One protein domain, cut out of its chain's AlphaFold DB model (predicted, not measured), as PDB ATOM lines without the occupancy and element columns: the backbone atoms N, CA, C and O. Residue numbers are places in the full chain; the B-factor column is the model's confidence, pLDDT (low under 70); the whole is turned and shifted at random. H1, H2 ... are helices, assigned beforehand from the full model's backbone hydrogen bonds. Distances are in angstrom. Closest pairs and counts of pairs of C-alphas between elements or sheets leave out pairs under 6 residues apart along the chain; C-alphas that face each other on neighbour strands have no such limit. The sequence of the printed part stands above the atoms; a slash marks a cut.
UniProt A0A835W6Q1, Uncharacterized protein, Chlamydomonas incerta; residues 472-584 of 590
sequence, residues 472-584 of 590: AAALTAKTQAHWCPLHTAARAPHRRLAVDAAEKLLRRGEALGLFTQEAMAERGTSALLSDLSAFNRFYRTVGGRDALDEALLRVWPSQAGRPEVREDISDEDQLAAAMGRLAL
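This is residues 472 to 584 of the 590 residues of an uncharacterized protein of Chlamydomonas incerta (UniProt A0A835W6Q1). What shape appears first? The longest helix, H3, and H2, folded back beside it, form a hairpin, with H7 crossing H3 and H5 near the middle of a compact body. H8 packs on H5, and the unnamed residues 556 to 571 run from H7 to H8. What is it made of? The printed part has 113 residues, with eight named helices in the order H1 to H8 and no named strand, and its class is all helix. It is compact and rounded, with a radius of gyration of the C-alphas of 12.7 A and spans of 33 by 32 by 24 A.

Where are the longer helices? H3, residues 495 to 511, is 24.2 A long from C-alpha 495 at (-13.563, 35.729, -17.562); H7, residues 544 to 555, is 16.7 A; H8, residues 572 to 582, is 15.6 A and ends at C-alpha 582 at (-25.398, 46.721, -40.041). Where are the others? H1 is residues 472 to 475, H2 485 to 490, H4 517 to 521, H5 525 to 529 and H6 537 to 541.

What touches H3? H7 touches it at a steep tilt of 51 degrees, the same way, closest at the C-alphas of Glu 503 and Ala 551, 4.7 A apart. What lies farther out? H5 touches H8, closest at the C-alphas of Ala 527 and Ala 578, 5.5 A apart. H6 touches no helix. Are the backbones helical? Every O i to N i+4 pair is within hydrogen-bond range in H2, H3, H4, H6 and H7, against 6 of 7 in H8 and 0 of 1 in H5, where 2 of 2 O i to N i+3 pairs are; H1 is too short for an O i to N i+4 pair.

How far does it reach? The C-alphas farthest apart, of Gln 480 and Ser 558, are 34.6 A apart. Is it whole and confident? The printed part has no cut, H7 to H8 is a long link, and residues 583 to 584 are under 70 in pLDDT.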
ATOM      1  N   ALA A 472     -19.040  37.320 -42.509       94.31
ATOM      2  CA  ALA A 472     -19.473  38.531 -41.822       94.31
ATOM      3  C   ALA A 472     -20.910  38.413 -41.296       94.31
ATOM      4  O   ALA A 472     -21.156  38.735 -40.137       94.31
ATOM      5  N   ALA A 473     -21.828  37.867 -42.101       93.12
ATOM      6  CA  ALA A 473     -23.236  37.726 -41.737       93.12
ATOM      7  C   ALA A 473     -23.440  36.903 -40.456       93.12
ATOM      8  O   ALA A 473     -24.298  37.232 -39.636       93.12
ATOM      9  N   ALA A 474     -22.643  35.851 -40.248       94.94
ATOM     10  CA  ALA A 474     -22.716  35.047 -39.032       94.94
ATOM     11  C   ALA A 474     -22.162  35.781 -37.800       94.94
ATOM     12  O   ALA A 474     -22.717  35.636 -36.710       94.94
ATOM     13  N   LEU A 475     -21.103  36.583 -37.966       96.06
ATOM     14  CA  LEU A 475     -20.505  37.386 -36.890       96.06
ATOM     15  C   LEU A 475     -21.349  38.617 -36.525       96.06
ATOM     16  O   LEU A 475     -21.252  39.105 -35.402       96.06
ATOM     17  N   THR A 476     -22.183  39.108 -37.442       94.88
ATOM     18  CA  THR A 476     -23.094  40.242 -37.219       94.88
ATOM     19  C   THR A 476     -24.522  39.811 -36.894       94.88
ATOM     20  O   THR A 476     -25.380  40.667 -36.677       94.88
ATOM     21  N   ALA A 477     -24.811  38.504 -36.896       94.25
ATOM     22  CA  ALA A 477     -26.129  37.984 -36.555       94.25
ATOM     23  C   ALA A 477     -26.543  38.500 -35.174       94.25
ATOM     24  O   ALA A 477     -25.727  38.519 -34.255       94.25
ATOM     25  N   LYS A 478     -27.802  38.921 -35.028       94.19
ATOM     26  CA  LYS A 478     -28.285  39.538 -33.793       94.19
ATOM     27  C   LYS A 478     -29.356  38.701 -33.105       94.19
ATOM     28  O   LYS A 478     -30.241  38.164 -33.769       94.19
ATOM     29  N   THR A 479     -29.298  38.654 -31.780       93.69
ATOM     30  CA  THR A 479     -30.366  38.108 -30.939       93.69
ATOM     31  C   THR A 479     -31.598  39.017 -30.955       93.69
ATOM     32  O   THR A 479     -31.592  40.117 -31.522       93.69
ATOM     33  N   GLN A 480     -32.666  38.584 -30.283       91.06
ATOM     34  CA  GLN A 480     -33.866  39.395 -30.087       91.06
ATOM     35  C   GLN A 480     -33.548  40.686 -29.318       91.06
ATOM     36  O   GLN A 480     -34.102  41.727 -29.644       91.06
ATOM     37  N   ALA A 481     -32.603  40.629 -28.372       91.81
ATOM     38  CA  ALA A 481     -32.087  41.787 -27.635       91.81
ATOM     39  C   ALA A 481     -30.974  42.538 -28.397       91.81
ATOM     40  O   ALA A 481     -30.233  43.327 -27.820       91.81
ATOM     41  N   HIS A 482     -30.816  42.253 -29.693       94.94
ATOM     42  CA  HIS A 482     -29.852  42.882 -30.596       94.94
ATOM     43  C   HIS A 482     -28.376  42.642 -30.259       94.94
ATOM     44  O   HIS A 482     -27.500  43.331 -30.769       94.94
ATOM     45  N   TRP A 483     -28.063  41.633 -29.449       94.44
ATOM     46  CA  TRP A 483     -26.674  41.281 -29.157       94.44
ATOM     47  C   TRP A 483     -26.089  40.480 -30.309       94.44
ATOM     48  O   TRP A 483     -26.802  39.691 -30.918       94.44
ATOM     49  N   CYS A 484     -24.799  40.639 -30.575       96.25
ATOM     50  CA  CYS A 484     -24.079  39.813 -31.531       96.25
ATOM     51  C   CYS A 484     -23.307  38.700 -30.788       96.25
ATOM     52  O   CYS A 484     -23.256  38.686 -29.545       96.25
ATOM     53  N   PRO A 485     -22.662  37.772 -31.511       97.88
ATOM     54  CA  PRO A 485     -21.789  36.771 -30.918       97.88
ATOM     55  C   PRO A 485     -20.680  37.355 -30.041       97.88
ATOM     56  O   PRO A 485     -20.404  36.786 -28.990       97.88
ATOM     57  N   LEU A 486     -20.094  38.504 -30.409       98.38
ATOM     58  CA  LEU A 486     -19.021  39.135 -29.629       98.38
ATOM     59  C   LEU A 486     -19.518  39.637 -28.269       98.38
ATOM     60  O   LEU A 486     -18.939  39.278 -27.245       98.38
ATOM     61  N   HIS A 487     -20.659  40.332 -28.237       98.06
ATOM     62  CA  HIS A 487     -21.341  40.689 -26.987       98.06
ATOM     63  C   HIS A 487     -21.649  39.449 -26.123       98.06
ATOM     64  O   HIS A 487     -21.580  39.490 -24.894       98.06
ATOM     65  N   THR A 488     -21.985  38.321 -26.762       97.00
ATOM     66  CA  THR A 488     -22.294  37.059 -26.073       97.00
ATOM     67  C   THR A 488     -21.049  36.357 -25.525       97.00
ATOM     68  O   THR A 488     -21.121  35.785 -24.440       97.00
ATOM     69  N   ALA A 489     -19.923  36.415 -26.239       97.88
ATOM     70  CA  ALA A 489     -18.643  35.864 -25.804       97.88
ATOM     71  C   ALA A 489     -18.070  36.649 -24.619       97.88
ATOM     72  O   ALA A 489     -17.705  36.045 -23.613       97.88
ATOM     73  N   ALA A 490     -18.073  37.983 -24.702       97.62
ATOM     74  CA  ALA A 490     -17.533  38.861 -23.665       97.62
ATOM     75  C   ALA A 490     -18.235  38.674 -22.308       97.62
ATOM     76  O   ALA A 490     -17.601  38.750 -21.263       97.62
ATOM     77  N   ARG A 491     -19.536  38.351 -22.308       93.75
ATOM     78  CA  ARG A 491     -20.314  38.117 -21.080       93.75
ATOM     79  C   ARG A 491     -20.313  36.672 -20.573       93.75
ATOM     80  O   ARG A 491     -21.141  36.336 -19.722       93.75
ATOM     81  N   ALA A 492     -19.498  35.783 -21.133       89.94
ATOM     82  CA  ALA A 492     -19.448  34.415 -20.635       89.94
ATOM     83  C   ALA A 492     -18.961  34.393 -19.168       89.94
ATOM     84  O   ALA A 492     -18.091  35.178 -18.794       89.94
ATOM     85  N   PRO A 493     -19.500  33.506 -18.311       85.75
ATOM     86  CA  PRO A 493     -19.280  33.562 -16.860       85.75
ATOM     87  C   PRO A 493     -17.819  33.330 -16.437       85.75
ATOM     88  O   PRO A 493     -17.428  33.703 -15.332       85.75
ATOM     89  N   HIS A 494     -17.003  32.720 -17.296       88.81
ATOM     90  CA  HIS A 494     -15.583  32.507 -17.048       88.81
ATOM     91  C   HIS A 494     -14.753  33.579 -17.730       88.81
ATOM     92  O   HIS A 494     -14.445  33.433 -18.908       88.81
ATOM     93  N   ARG A 495     -14.311  34.599 -16.988       92.31
ATOM     94  CA  ARG A 495     -13.563  35.729 -17.562       92.31
ATOM     95  C   ARG A 495     -12.437  35.300 -18.512       92.31
ATOM     96  O   ARG A 495     -12.403  35.761 -19.642       92.31
ATOM     97  N   ARG A 496     -11.555  34.375 -18.108       95.50
ATOM     98  CA  ARG A 496     -10.454  33.904 -18.976       95.50
ATOM     99  C   ARG A 496     -10.963  33.310 -20.297       95.50
ATOM    100  O   ARG A 496     -10.447  33.651 -21.352       95.50
ATOM    101  N   LEU A 497     -11.985  32.458 -20.241       95.31
ATOM    102  CA  LEU A 497     -12.544  31.817 -21.435       95.31
ATOM    103  C   LEU A 497     -13.404  32.775 -22.262       95.31
ATOM    104  O   LEU A 497     -13.489  32.617 -23.476       95.31
ATOM    105  N   ALA A 498     -14.021  33.771 -21.622       96.38
ATOM    106  CA  ALA A 498     -14.710  34.872 -22.281       96.38
ATOM    107  C   ALA A 498     -13.726  35.680 -23.134       96.38
ATOM    108  O   ALA A 498     -14.000  35.918 -24.308       96.38
ATOM    109  N   VAL A 499     -12.550  36.012 -22.578       98.50
ATOM    110  CA  VAL A 499     -11.455  36.661 -23.314       98.50
ATOM    111  C   VAL A 499     -10.998  35.783 -24.478       98.50
ATOM    112  O   VAL A 499     -10.933  36.269 -25.602       98.50
ATOM    113  N   ASP A 500     -10.751  34.489 -24.251       98.19
ATOM    114  CA  ASP A 500     -10.299  33.574 -25.309       98.19
ATOM    115  C   ASP A 500     -11.345  33.437 -26.441       98.19
ATOM    116  O   ASP A 500     -10.997  33.402 -27.623       98.19
ATOM    117  N   ALA A 501     -12.641  33.389 -26.113       98.19
ATOM    118  CA  ALA A 501     -13.720  33.336 -27.102       98.19
ATOM    119  C   ALA A 501     -13.882  34.667 -27.861       98.19
ATOM    120  O   ALA A 501     -14.044  34.661 -29.086       98.19
ATOM    121  N   ALA A 502     -13.817  35.800 -27.154       98.69
ATOM    122  CA  ALA A 502     -13.882  37.132 -27.746       98.69
ATOM    123  C   ALA A 502     -12.681  37.395 -28.666       98.69
ATOM    124  O   ALA A 502     -12.865  37.878 -29.781       98.69
ATOM    125  N   GLU A 503     -11.472  36.991 -28.266       98.75
ATOM    126  CA  GLU A 503     -10.257  37.086 -29.077       98.75
ATOM    127  C   GLU A 503     -10.422  36.341 -30.410       98.75
ATOM    128  O   GLU A 503     -10.147  36.898 -31.474       98.75
ATOM    129  N   LYS A 504     -10.935  35.102 -30.385       98.69
ATOM    130  CA  LYS A 504     -11.177  34.317 -31.608       98.69
ATOM    131  C   LYS A 504     -12.168  35.005 -32.553       98.69
ATOM    132  O   LYS A 504     -11.945  35.030 -33.765       98.69
ATOM    133  N   LEU A 505     -13.243  35.587 -32.016       98.62
ATOM    134  CA  LEU A 505     -14.211  36.355 -32.804       98.62
ATOM    135  C   LEU A 505     -13.600  37.625 -33.397       98.62
ATOM    136  O   LEU A 505     -13.822  37.899 -34.575       98.62
ATOM    137  N   LEU A 506     -12.820  38.372 -32.613       98.69
ATOM    138  CA  LEU A 506     -12.142  39.587 -33.061       98.69
ATOM    139  C   LEU A 506     -11.152  39.283 -34.191       98.69
ATOM    140  O   LEU A 506     -11.226  39.921 -35.236       98.69
ATOM    141  N   ARG A 507     -10.312  38.247 -34.050       98.62
ATOM    142  CA  ARG A 507      -9.395  37.805 -35.118       98.62
ATOM    143  C   ARG A 507     -10.145  37.401 -36.385       98.62
ATOM    144  O   ARG A 507      -9.724  37.732 -37.492       98.62
ATOM    145  N   ARG A 508     -11.276  36.694 -36.250       98.25
ATOM    146  CA  ARG A 508     -12.094  36.336 -37.418       98.25
ATOM    147  C   ARG A 508     -12.735  37.568 -38.058       98.25
ATOM    148  O   ARG A 508     -12.753  37.653 -39.281       98.25
ATOM    149  N   GLY A 509     -13.236  38.508 -37.264       97.69
ATOM    150  CA  GLY A 509     -13.809  39.754 -37.767       97.69
ATOM    151  C   GLY A 509     -12.773  40.637 -38.460       97.69
ATOM    152  O   GLY A 509     -13.056  41.169 -39.530       97.69
ATOM    153  N   GLU A 510     -11.555  40.714 -37.924       97.38
ATOM    154  CA  GLU A 510     -10.416  41.388 -38.555       97.38
ATOM    155  C   GLU A 510     -10.099  40.775 -39.923       97.38
ATOM    156  O   GLU A 510     -10.056  41.492 -40.920       97.38
ATOM    157  N   ALA A 511      -9.986  39.443 -40.000       97.62
ATOM    158  CA  ALA A 511      -9.740  38.730 -41.255       97.62
ATOM    159  C   ALA A 511     -10.857  38.915 -42.302       97.62
ATOM    160  O   ALA A 511     -10.620  38.731 -43.493       97.62
ATOM    161  N   LEU A 512     -12.071  39.264 -41.869       96.12
ATOM    162  CA  LEU A 512     -13.218  39.578 -42.728       96.12
ATOM    163  C   LEU A 512     -13.360  41.088 -43.007       96.12
ATOM    164  O   LEU A 512     -14.334  41.508 -43.628       96.12
ATOM    165  N   GLY A 513     -12.422  41.915 -42.534       96.06
ATOM    166  CA  GLY A 513     -12.431  43.364 -42.731       96.06
ATOM    167  C   GLY A 513     -13.519  44.108 -41.948       96.06
ATOM    168  O   GLY A 513     -13.834  45.246 -42.298       96.06
ATOM    169  N   LEU A 514     -14.088  43.497 -40.897       95.56
ATOM    170  CA  LEU A 514     -15.157  44.086 -40.076       95.56
ATOM    171  C   LEU A 514     -14.687  45.236 -39.184       95.56
ATOM    172  O   LEU A 514     -15.523  45.949 -38.659       95.56
ATOM    173  N   PHE A 515     -13.382  45.420 -38.993       96.31
ATOM    174  CA  PHE A 515     -12.841  46.450 -38.096       96.31
ATOM    175  C   PHE A 515     -11.942  47.459 -38.820       96.31
ATOM    176  O   PHE A 515     -11.127  48.137 -38.202       96.31
ATOM    177  N   THR A 516     -12.081  47.565 -40.145       94.62
ATOM    178  CA  THR A 516     -11.448  48.645 -40.914       94.62
ATOM    179  C   THR A 516     -12.151  49.975 -40.633       94.62
ATOM    180  O   THR A 516     -13.337  49.996 -40.300       94.62
ATOM    181  N   GLN A 517     -11.446  51.098 -40.788       92.44
ATOM    182  CA  GLN A 517     -12.033  52.428 -40.583       92.44
ATOM    183  C   GLN A 517     -13.264  52.650 -41.477       92.44
ATOM    184  O   GLN A 517     -14.299  53.101 -40.993       92.44
ATOM    185  N   GLU A 518     -13.176  52.243 -42.745       92.44
ATOM    186  CA  GLU A 518     -14.286  52.245 -43.704       92.44
ATOM    187  C   GLU A 518     -15.461  51.388 -43.209       92.44
ATOM    188  O   GLU A 518     -16.595  51.857 -43.135       92.44
ATOM    189  N   ALA A 519     -15.210  50.147 -42.765       92.00
ATOM    190  CA  ALA A 519     -16.272  49.296 -42.228       92.00
ATOM    191  C   ALA A 519     -16.953  49.903 -40.997       92.00
ATOM    192  O   ALA A 519     -18.157  49.739 -40.789       92.00
ATOM    193  N   MET A 520     -16.191  50.544 -40.120       93.31
ATOM    194  CA  MET A 520     -16.739  51.089 -38.885       93.31
ATOM    195  C   MET A 520     -17.534  52.367 -39.139       93.31
ATOM    196  O   MET A 520     -18.606  52.524 -38.553       93.31
ATOM    197  N   ALA A 521     -17.051  53.233 -40.033       89.38
ATOM    198  CA  ALA A 521     -17.693  54.498 -40.371       89.38
ATOM    199  C   ALA A 521     -18.894  54.317 -41.311       89.38
ATOM    200  O   ALA A 521     -19.985  54.799 -41.017       89.38
ATOM    201  N   GLU A 522     -18.717  53.598 -42.420       86.81
ATOM    202  CA  GLU A 522     -19.717  53.517 -43.493       86.81
ATOM    203  C   GLU A 522     -20.691  52.359 -43.284       86.81
ATOM    204  O   GLU A 522     -21.893  52.480 -43.512       86.81
ATOM    205  N   ARG A 523     -20.175  51.227 -42.794       86.00
ATOM    206  CA  ARG A 523     -20.952  50.002 -42.558       86.00
ATOM    207  C   ARG A 523     -21.455  49.884 -41.109       86.00
ATOM    208  O   ARG A 523     -22.243  49.001 -40.788       86.00
ATOM    209  N   GLY A 524     -21.036  50.771 -40.204       91.81
ATOM    210  CA  GLY A 524     -21.506  50.784 -38.813       91.81
ATOM    211  C   GLY A 524     -21.067  49.572 -37.979       91.81
ATOM    212  O   GLY A 524     -21.684  49.271 -36.957       91.81
ATOM    213  N   THR A 525     -20.016  48.857 -38.398       94.75
ATOM    214  CA  THR A 525     -19.492  47.652 -37.707       94.75
ATOM    215  C   THR A 525     -18.901  47.943 -36.333       94.75
ATOM    216  O   THR A 525     -18.777  47.031 -35.518       94.75
ATOM    217  N   SER A 526     -18.673  49.218 -36.012       95.44
ATOM    218  CA  SER A 526     -18.370  49.681 -34.656       95.44
ATOM    219  C   SER A 526     -19.449  49.286 -33.639       95.44
ATOM    220  O   SER A 526     -19.147  49.132 -32.462       95.44
ATOM    221  N   ALA A 527     -20.693  49.038 -34.071       96.31
ATOM    222  CA  ALA A 527     -21.751  48.517 -33.205       96.31
ATOM    223  C   ALA A 527     -21.436  47.125 -32.613       96.31
ATOM    224  O   ALA A 527     -21.994  46.769 -31.578       96.31
ATOM    225  N   LEU A 528     -20.535  46.342 -33.223       97.31
ATOM    226  CA  LEU A 528     -20.094  45.050 -32.676       97.31
ATOM    227  C   LEU A 528     -19.213  45.200 -31.428       97.31
ATOM    228  O   LEU A 528     -19.076  44.244 -30.670       97.31
ATOM    229  N   LEU A 529     -18.616  46.378 -31.239       97.81
ATOM    230  CA  LEU A 529     -17.726  46.732 -30.136       97.81
ATOM    231  C   LEU A 529     -18.449  47.639 -29.138       97.81
ATOM    232  O   LEU A 529     -17.878  48.617 -28.675       97.81
ATOM    233  N   SER A 530     -19.721  47.369 -28.848       98.00
ATOM    234  CA  SER A 530     -20.491  48.205 -27.923       98.00
ATOM    235  C   SER A 530     -20.323  47.735 -26.484       98.00
ATOM    236  O   SER A 530     -20.448  46.543 -26.189       98.00
ATOM    237  N   ASP A 531     -20.091  48.673 -25.570       97.81
ATOM    238  CA  ASP A 531     -20.149  48.394 -24.144       97.81
ATOM    239  C   ASP A 531     -21.606  48.320 -23.687       97.81
ATOM    240  O   ASP A 531     -22.372  49.274 -23.796       97.81
ATOM    241  N   LEU A 532     -22.000  47.168 -23.150       97.44
ATOM    242  CA  LEU A 532     -23.363  46.951 -22.671       97.44
ATOM    243  C   LEU A 532     -23.509  47.261 -21.173       97.44
ATOM    244  O   LEU A 532     -24.583  47.066 -20.602       97.44
ATOM    245  N   SER A 533     -22.444  47.715 -20.505       97.25
ATOM    246  CA  SER A 533     -22.397  47.871 -19.046       97.25
ATOM    247  C   SER A 533     -23.382  48.903 -18.501       97.25
ATOM    248  O   SER A 533     -23.785  48.776 -17.342       97.25
ATOM    249  N   ALA A 534     -23.804  49.888 -19.300       96.69
ATOM    250  CA  ALA A 534     -24.756  50.916 -18.878       96.69
ATOM    251  C   ALA A 534     -26.141  50.326 -18.543       96.69
ATOM    252  O   ALA A 534     -26.689  50.593 -17.471       96.69
ATOM    253  N   PHE A 535     -26.658  49.433 -19.393       95.88
ATOM    254  CA  PHE A 535     -28.027  48.911 -19.293       95.88
ATOM    255  C   PHE A 535     -28.111  47.404 -19.015       95.88
ATOM    256  O   PHE A 535     -29.132  46.921 -18.525       95.88
ATOM    257  N   ASN A 536     -27.038  46.640 -19.229       95.38
ATOM    258  CA  ASN A 536     -27.023  45.205 -18.973       95.38
ATOM    259  C   ASN A 536     -26.318  44.872 -17.652       95.38
ATOM    260  O   ASN A 536     -25.096  44.717 -17.578       95.38
ATOM    261  N   ARG A 537     -27.116  44.687 -16.591       94.50
ATOM    262  CA  ARG A 537     -26.606  44.330 -15.256       94.50
ATOM    263  C   ARG A 537     -25.737  43.072 -15.276       94.50
ATOM    264  O   ARG A 537     -24.723  43.055 -14.593       94.50
ATOM    265  N   PHE A 538     -26.125  42.035 -16.019       91.19
ATOM    266  CA  PHE A 538     -25.367  40.784 -16.054       91.19
ATOM    267  C   PHE A 538     -24.007  40.980 -16.728       91.19
ATOM    268  O   PHE A 538     -23.008  40.574 -16.148       91.19
ATOM    269  N   TYR A 539     -23.965  41.653 -17.885       94.94
ATOM    270  CA  TYR A 539     -22.726  42.005 -18.596       94.94
ATOM    271  C   TYR A 539     -21.750  42.750 -17.680       94.94
ATOM    272  O   TYR A 539     -20.585  42.379 -17.576       94.94
ATOM    273  N   ARG A 540     -22.257  43.739 -16.933       95.69
ATOM    274  CA  ARG A 540     -21.480  44.476 -15.933       95.69
ATOM    275  C   ARG A 540     -20.996  43.579 -14.789       95.69
ATOM    276  O   ARG A 540     -19.835  43.641 -14.414       95.69
ATOM    277  N   THR A 541     -21.864  42.730 -14.235       93.12
ATOM    278  CA  THR A 541     -21.520  41.844 -13.106       93.12
ATOM    279  C   THR A 541     -20.452  40.810 -13.460       93.12
ATOM    280  O   THR A 541     -19.625  40.499 -12.611       93.12
ATOM    281  N   VAL A 542     -20.450  40.283 -14.686       92.31
ATOM    282  CA  VAL A 542     -19.448  39.295 -15.125       92.31
ATOM    283  C   VAL A 542     -18.157  39.928 -15.658       92.31
ATOM    284  O   VAL A 542     -17.267  39.197 -16.084       92.31
ATOM    285  N   GLY A 543     -18.038  41.262 -15.643       96.44
ATOM    286  CA  GLY A 543     -16.869  41.967 -16.177       96.44
ATOM    287  C   GLY A 543     -16.762  41.870 -17.700       96.44
ATOM    288  O   GLY A 543     -15.669  41.717 -18.236       96.44
ATOM    289  N   GLY A 544     -17.897  41.922 -18.408       96.75
ATOM    290  CA  GLY A 544     -17.928  41.778 -19.862       96.75
ATOM    291  C   GLY A 544     -17.113  42.847 -20.591       96.75
ATOM    292  O   GLY A 544     -16.453  42.537 -21.579       96.75
ATOM    293  N   ARG A 545     -17.096  44.084 -20.075       97.81
ATOM    294  CA  ARG A 545     -16.261  45.155 -20.630       97.81
ATOM    295  C   ARG A 545     -14.772  44.834 -20.490       97.81
ATOM    296  O   ARG A 545     -14.069  44.836 -21.494       97.81
ATOM    297  N   ASP A 546     -14.336  44.442 -19.297       98.25
ATOM    298  CA  ASP A 546     -12.943  44.053 -19.044       98.25
ATOM    299  C   ASP A 546     -12.501  42.889 -19.945       98.25
ATOM    300  O   ASP A 546     -11.377  42.873 -20.446       98.25
ATOM    301  N   ALA A 547     -13.384  41.908 -20.171       98.31
ATOM    302  CA  ALA A 547     -13.104  40.786 -21.062       98.31
ATOM    303  C   ALA A 547     -12.942  41.229 -22.527       98.31
ATOM    304  O   ALA A 547     -12.063  40.722 -23.228       98.31
ATOM    305  N   LEU A 548     -13.764  42.179 -22.987       98.50
ATOM    306  CA  LEU A 548     -13.655  42.759 -24.324       98.50
ATOM    307  C   LEU A 548     -12.362  43.573 -24.484       98.50
ATOM    308  O   LEU A 548     -11.653  43.378 -25.470       98.50
ATOM    309  N   ASP A 549     -12.024  44.423 -23.513       98.38
ATOM    310  CA  ASP A 549     -10.799  45.233 -23.538       98.38
ATOM    311  C   ASP A 549      -9.541  44.356 -23.549       98.38
ATOM    312  O   ASP A 549      -8.615  44.586 -24.330       98.38
ATOM    313  N   GLU A 550      -9.513  43.303 -22.727       98.56
ATOM    314  CA  GLU A 550      -8.407  42.345 -22.699       98.56
ATOM    315  C   GLU A 550      -8.291  41.573 -24.024       98.56
ATOM    316  O   GLU A 550      -7.186  41.378 -24.531       98.56
ATOM    317  N   ALA A 551      -9.412  41.177 -24.633       98.62
ATOM    318  CA  ALA A 551      -9.400  40.530 -25.943       98.62
ATOM    319  C   ALA A 551      -8.898  41.481 -27.047       98.62
ATOM    320  O   ALA A 551      -8.073  41.080 -27.871       98.62
ATOM    321  N   LEU A 552      -9.320  42.752 -27.035       98.56
ATOM    322  CA  LEU A 552      -8.832  43.786 -27.953       98.56
ATOM    323  C   LEU A 552      -7.324  44.012 -27.808       98.56
ATOM    324  O   LEU A 552      -6.626  44.107 -28.815       98.56
ATOM    325  N   LEU A 553      -6.811  44.036 -26.575       98.38
ATOM    326  CA  LEU A 553      -5.377  44.116 -26.279       98.38
ATOM    327  C   LEU A 553      -4.588  42.939 -26.877       98.38
ATOM    328  O   LEU A 553      -3.473  43.139 -27.358       98.38
ATOM    329  N   ARG A 554      -5.146  41.721 -26.873       98.44
ATOM    330  CA  ARG A 554      -4.488  40.527 -27.440       98.44
ATOM    331  C   ARG A 554      -4.497  40.493 -28.969       98.44
ATOM    332  O   ARG A 554      -3.572  39.937 -29.568       98.44
ATOM    333  N   VAL A 555      -5.529  41.043 -29.608       98.31
ATOM    334  CA  VAL A 555      -5.604  41.113 -31.078       98.31
ATOM    335  C   VAL A 555      -4.792  42.290 -31.616       98.31
ATOM    336  O   VAL A 555      -3.987  42.094 -32.522       98.31
ATOM    337  N   TRP A 556      -4.904  43.464 -30.991       98.19
ATOM    338  CA  TRP A 556      -4.175  44.680 -31.358       98.19
ATOM    339  C   TRP A 556      -3.347  45.197 -30.177       98.19
ATOM    340  O   TRP A 556      -3.811  46.079 -29.455       98.19
ATOM    341  N   PRO A 557      -2.109  44.710 -29.956       96.81
ATOM    342  CA  PRO A 557      -1.287  45.138 -28.817       96.81
ATOM    343  C   PRO A 557      -0.928  46.629 -28.839       96.81
ATOM    344  O   PRO A 557      -0.870  47.270 -27.791       96.81
ATOM    345  N   SER A 558      -0.737  47.193 -30.034       95.81
ATOM    346  CA  SER A 558      -0.536  48.632 -30.233       95.81
ATOM    347  C   SER A 558      -1.852  49.393 -30.076       95.81
ATOM    348  O   SER A 558      -2.891  48.943 -30.550       95.81
ATOM    349  N   GLN A 559      -1.802  50.574 -29.457       92.62
ATOM    350  CA  GLN A 559      -2.939  51.497 -29.442       92.62
ATOM    351  C   GLN A 559      -3.194  52.087 -30.839       92.62
ATOM    352  O   GLN A 559      -4.341  52.264 -31.236       92.62
ATOM    353  N   ALA A 560      -2.132  52.343 -31.610       90.06
ATOM    354  CA  ALA A 560      -2.253  52.791 -32.991       90.06
ATOM    355  C   ALA A 560      -2.819  51.647 -33.847       90.06
ATOM    356  O   ALA A 560      -2.119  50.666 -34.102       90.06
ATOM    357  N   GLY A 561      -4.086  51.774 -34.248       87.94
ATOM    358  CA  GLY A 561      -4.806  50.800 -35.075       87.94
ATOM    359  C   GLY A 561      -5.782  49.896 -34.318       87.94
ATOM    360  O   GLY A 561      -6.494  49.130 -34.961       87.94
ATOM    361  N   ARG A 562      -5.860  49.987 -32.984       96.38
ATOM    362  CA  ARG A 562      -6.880  49.265 -32.218       96.38
ATOM    363  C   ARG A 562      -8.246  49.947 -32.394       96.38
ATOM    364  O   ARG A 562      -8.338  51.147 -32.143       96.38
ATOM    365  N   PRO A 563      -9.302  49.206 -32.765       96.62
ATOM    366  CA  PRO A 563     -10.665  49.728 -32.757       96.62
ATOM    367  C   PRO A 563     -11.103  50.178 -31.358       96.62
ATOM    368  O   PRO A 563     -10.838  49.490 -30.370       96.62
ATOM    369  N   GLU A 564     -11.801  51.308 -31.275       96.06
ATOM    370  CA  GLU A 564     -12.354  51.807 -30.014       96.06
ATOM    371  C   GLU A 564     -13.663  51.092 -29.656       96.06
ATOM    372  O   GLU A 564     -14.496  50.803 -30.522       96.06
ATOM    373  N   VAL A 565     -13.850  50.819 -28.363       97.69
ATOM    374  CA  VAL A 565     -15.123  50.324 -27.833       97.69
ATOM    375  C   VAL A 565     -16.088  51.497 -27.718       97.69
ATOM    376  O   VAL A 565     -15.740  52.560 -27.207       97.69
ATOM    377  N   ARG A 566     -17.319  51.302 -28.182       97.12
ATOM    378  CA  ARG A 566     -18.380  52.302 -28.115       97.12
ATOM    379  C   ARG A 566     -18.993  52.361 -26.724       97.12
ATOM    380  O   ARG A 566     -19.669  51.426 -26.297       97.12
ATOM    381  N   GLU A 567     -18.794  53.491 -26.058       97.06
ATOM    382  CA  GLU A 567     -19.357  53.809 -24.736       97.06
ATOM    383  C   GLU A 567     -20.590  54.717 -24.821       97.06
ATOM    384  O   GLU A 567     -21.254  54.974 -23.821       97.06
ATOM    385  N   ASP A 568     -20.922  55.183 -26.026       96.69
ATOM    386  CA  ASP A 568     -22.042  56.083 -26.285       96.69
ATOM    387  C   ASP A 568     -23.413  55.382 -26.291       96.69
ATOM    388  O   ASP A 568     -24.436  56.056 -26.342       96.69
ATOM    389  N   ILE A 569     -23.452  54.043 -26.230       96.31
ATOM    390  CA  ILE A 569     -24.695  53.261 -26.185       96.31
ATOM    391  C   ILE A 569     -25.157  53.088 -24.732       96.31
ATOM    392  O   ILE A 569     -24.650  52.243 -23.994       96.31
ATOM    393  N   SER A 570     -26.164  53.860 -24.326       96.00
ATOM    394  CA  SER A 570     -26.686  53.873 -22.956       96.00
ATOM    395  C   SER A 570     -27.861  52.927 -22.702       96.00
ATOM    396  O   SER A 570     -28.166  52.656 -21.540       96.00
ATOM    397  N   ASP A 571     -28.524  52.421 -23.747       96.94
ATOM    398  CA  ASP A 571     -29.728  51.584 -23.637       96.94
ATOM    399  C   ASP A 571     -29.910  50.590 -24.807       96.94
ATOM    400  O   ASP A 571     -29.159  50.581 -25.789       96.94
ATOM    401  N   GLU A 572     -30.912  49.708 -24.681       95.50
ATOM    402  CA  GLU A 572     -31.217  48.667 -25.673       95.50
ATOM    403  C   GLU A 572     -31.716  49.236 -27.011       95.50
ATOM    404  O   GLU A 572     -31.416  48.651 -28.054       95.50
ATOM    405  N   ASP A 573     -32.417  50.373 -27.014       96.62
ATOM    406  CA  ASP A 573     -32.952  50.995 -28.233       96.62
ATOM    407  C   ASP A 573     -31.827  51.613 -29.072       96.62
ATOM    408  O   ASP A 573     -31.789  51.476 -30.298       96.62
ATOM    409  N   GLN A 574     -30.844  52.231 -28.418       96.69
ATOM    410  CA  GLN A 574     -29.634  52.725 -29.068       96.69
ATOM    411  C   GLN A 574     -28.794  51.584 -29.646       96.69
ATOM    412  O   GLN A 574     -28.289  51.703 -30.770       96.69
ATOM    413  N   LEU A 575     -28.688  50.453 -28.935       96.56
ATOM    414  CA  LEU A 575     -28.054  49.252 -29.481       96.56
ATOM    415  C   LEU A 575     -28.837  48.725 -30.688       96.56
ATOM    416  O   LEU A 575     -28.238  48.403 -31.714       96.56
ATOM    417  N   ALA A 576     -30.168  48.670 -30.597       95.62
ATOM    418  CA  ALA A 576     -31.043  48.254 -31.688       95.62
ATOM    419  C   ALA A 576     -30.823  49.111 -32.939       95.62
ATOM    420  O   ALA A 576     -30.659  48.572 -34.037       95.62
ATOM    421  N   ALA A 577     -30.766  50.434 -32.769       94.69
ATOM    422  CA  ALA A 577     -30.523  51.394 -33.838       94.69
ATOM    423  C   ALA A 577     -29.121  51.229 -34.443       94.69
ATOM    424  O   ALA A 577     -28.974  51.208 -35.667       94.69
ATOM    425  N   ALA A 578     -28.092  51.056 -33.609       94.19
ATOM    426  CA  ALA A 578     -26.722  50.817 -34.056       94.19
ATOM    427  C   ALA A 578     -26.594  49.510 -34.856       94.19
ATOM    428  O   ALA A 578     -26.067  49.513 -35.967       94.19
ATOM    429  N   MET A 579     -27.150  48.415 -34.337       93.81
ATOM    430  CA  MET A 579     -27.162  47.107 -34.995       93.81
ATOM    431  C   MET A 579     -28.083  47.070 -36.221       93.81
ATOM    432  O   MET A 579     -27.880  46.267 -37.127       93.81
ATOM    433  N   GLY A 580     -29.103  47.930 -36.283       89.56
ATOM    434  CA  GLY A 580     -29.971  48.093 -37.450       89.56
ATOM    435  C   GLY A 580     -29.223  48.612 -38.679       89.56
ATOM    436  O   GLY A 580     -29.499  48.158 -39.787       89.56
ATOM    437  N   ARG A 581     -28.220  49.480 -38.486       84.88
ATOM    438  CA  ARG A 581     -27.378  50.004 -39.577       84.88
ATOM    439  C   ARG A 581     -26.513  48.924 -40.238       84.88
ATOM    440  O   ARG A 581     -26.273  49.004 -41.438       84.88
ATOM    441  N   LEU A 582     -26.143  47.871 -39.501       82.56
ATOM    442  CA  LEU A 582     -25.398  46.721 -40.041       82.56
ATOM    443  C   LEU A 582     -26.202  45.892 -41.051       82.56
ATOM    444  O   LEU A 582     -25.627  45.261 -41.937       82.56
ATOM    445  N   ALA A 583     -27.532  45.867 -40.932       58.66
ATOM    446  CA  ALA A 583     -28.383  44.994 -41.741       58.66
ATOM    447  C   ALA A 583     -28.418  45.376 -43.233       58.66
ATOM    448  O   ALA A 583     -28.791  44.550 -44.063       58.66
ATOM    449  N   LEU A 584     -27.987  46.590 -43.588       54.06
ATOM    450  CA  LEU A 584     -27.950  47.082 -44.969       54.06
ATOM    451  C   LEU A 584     -26.790  46.497 -45.802       54.06
ATOM    452  O   LEU A 584     -26.761  46.675 -47.013       54.06
TER     453      LEU A 584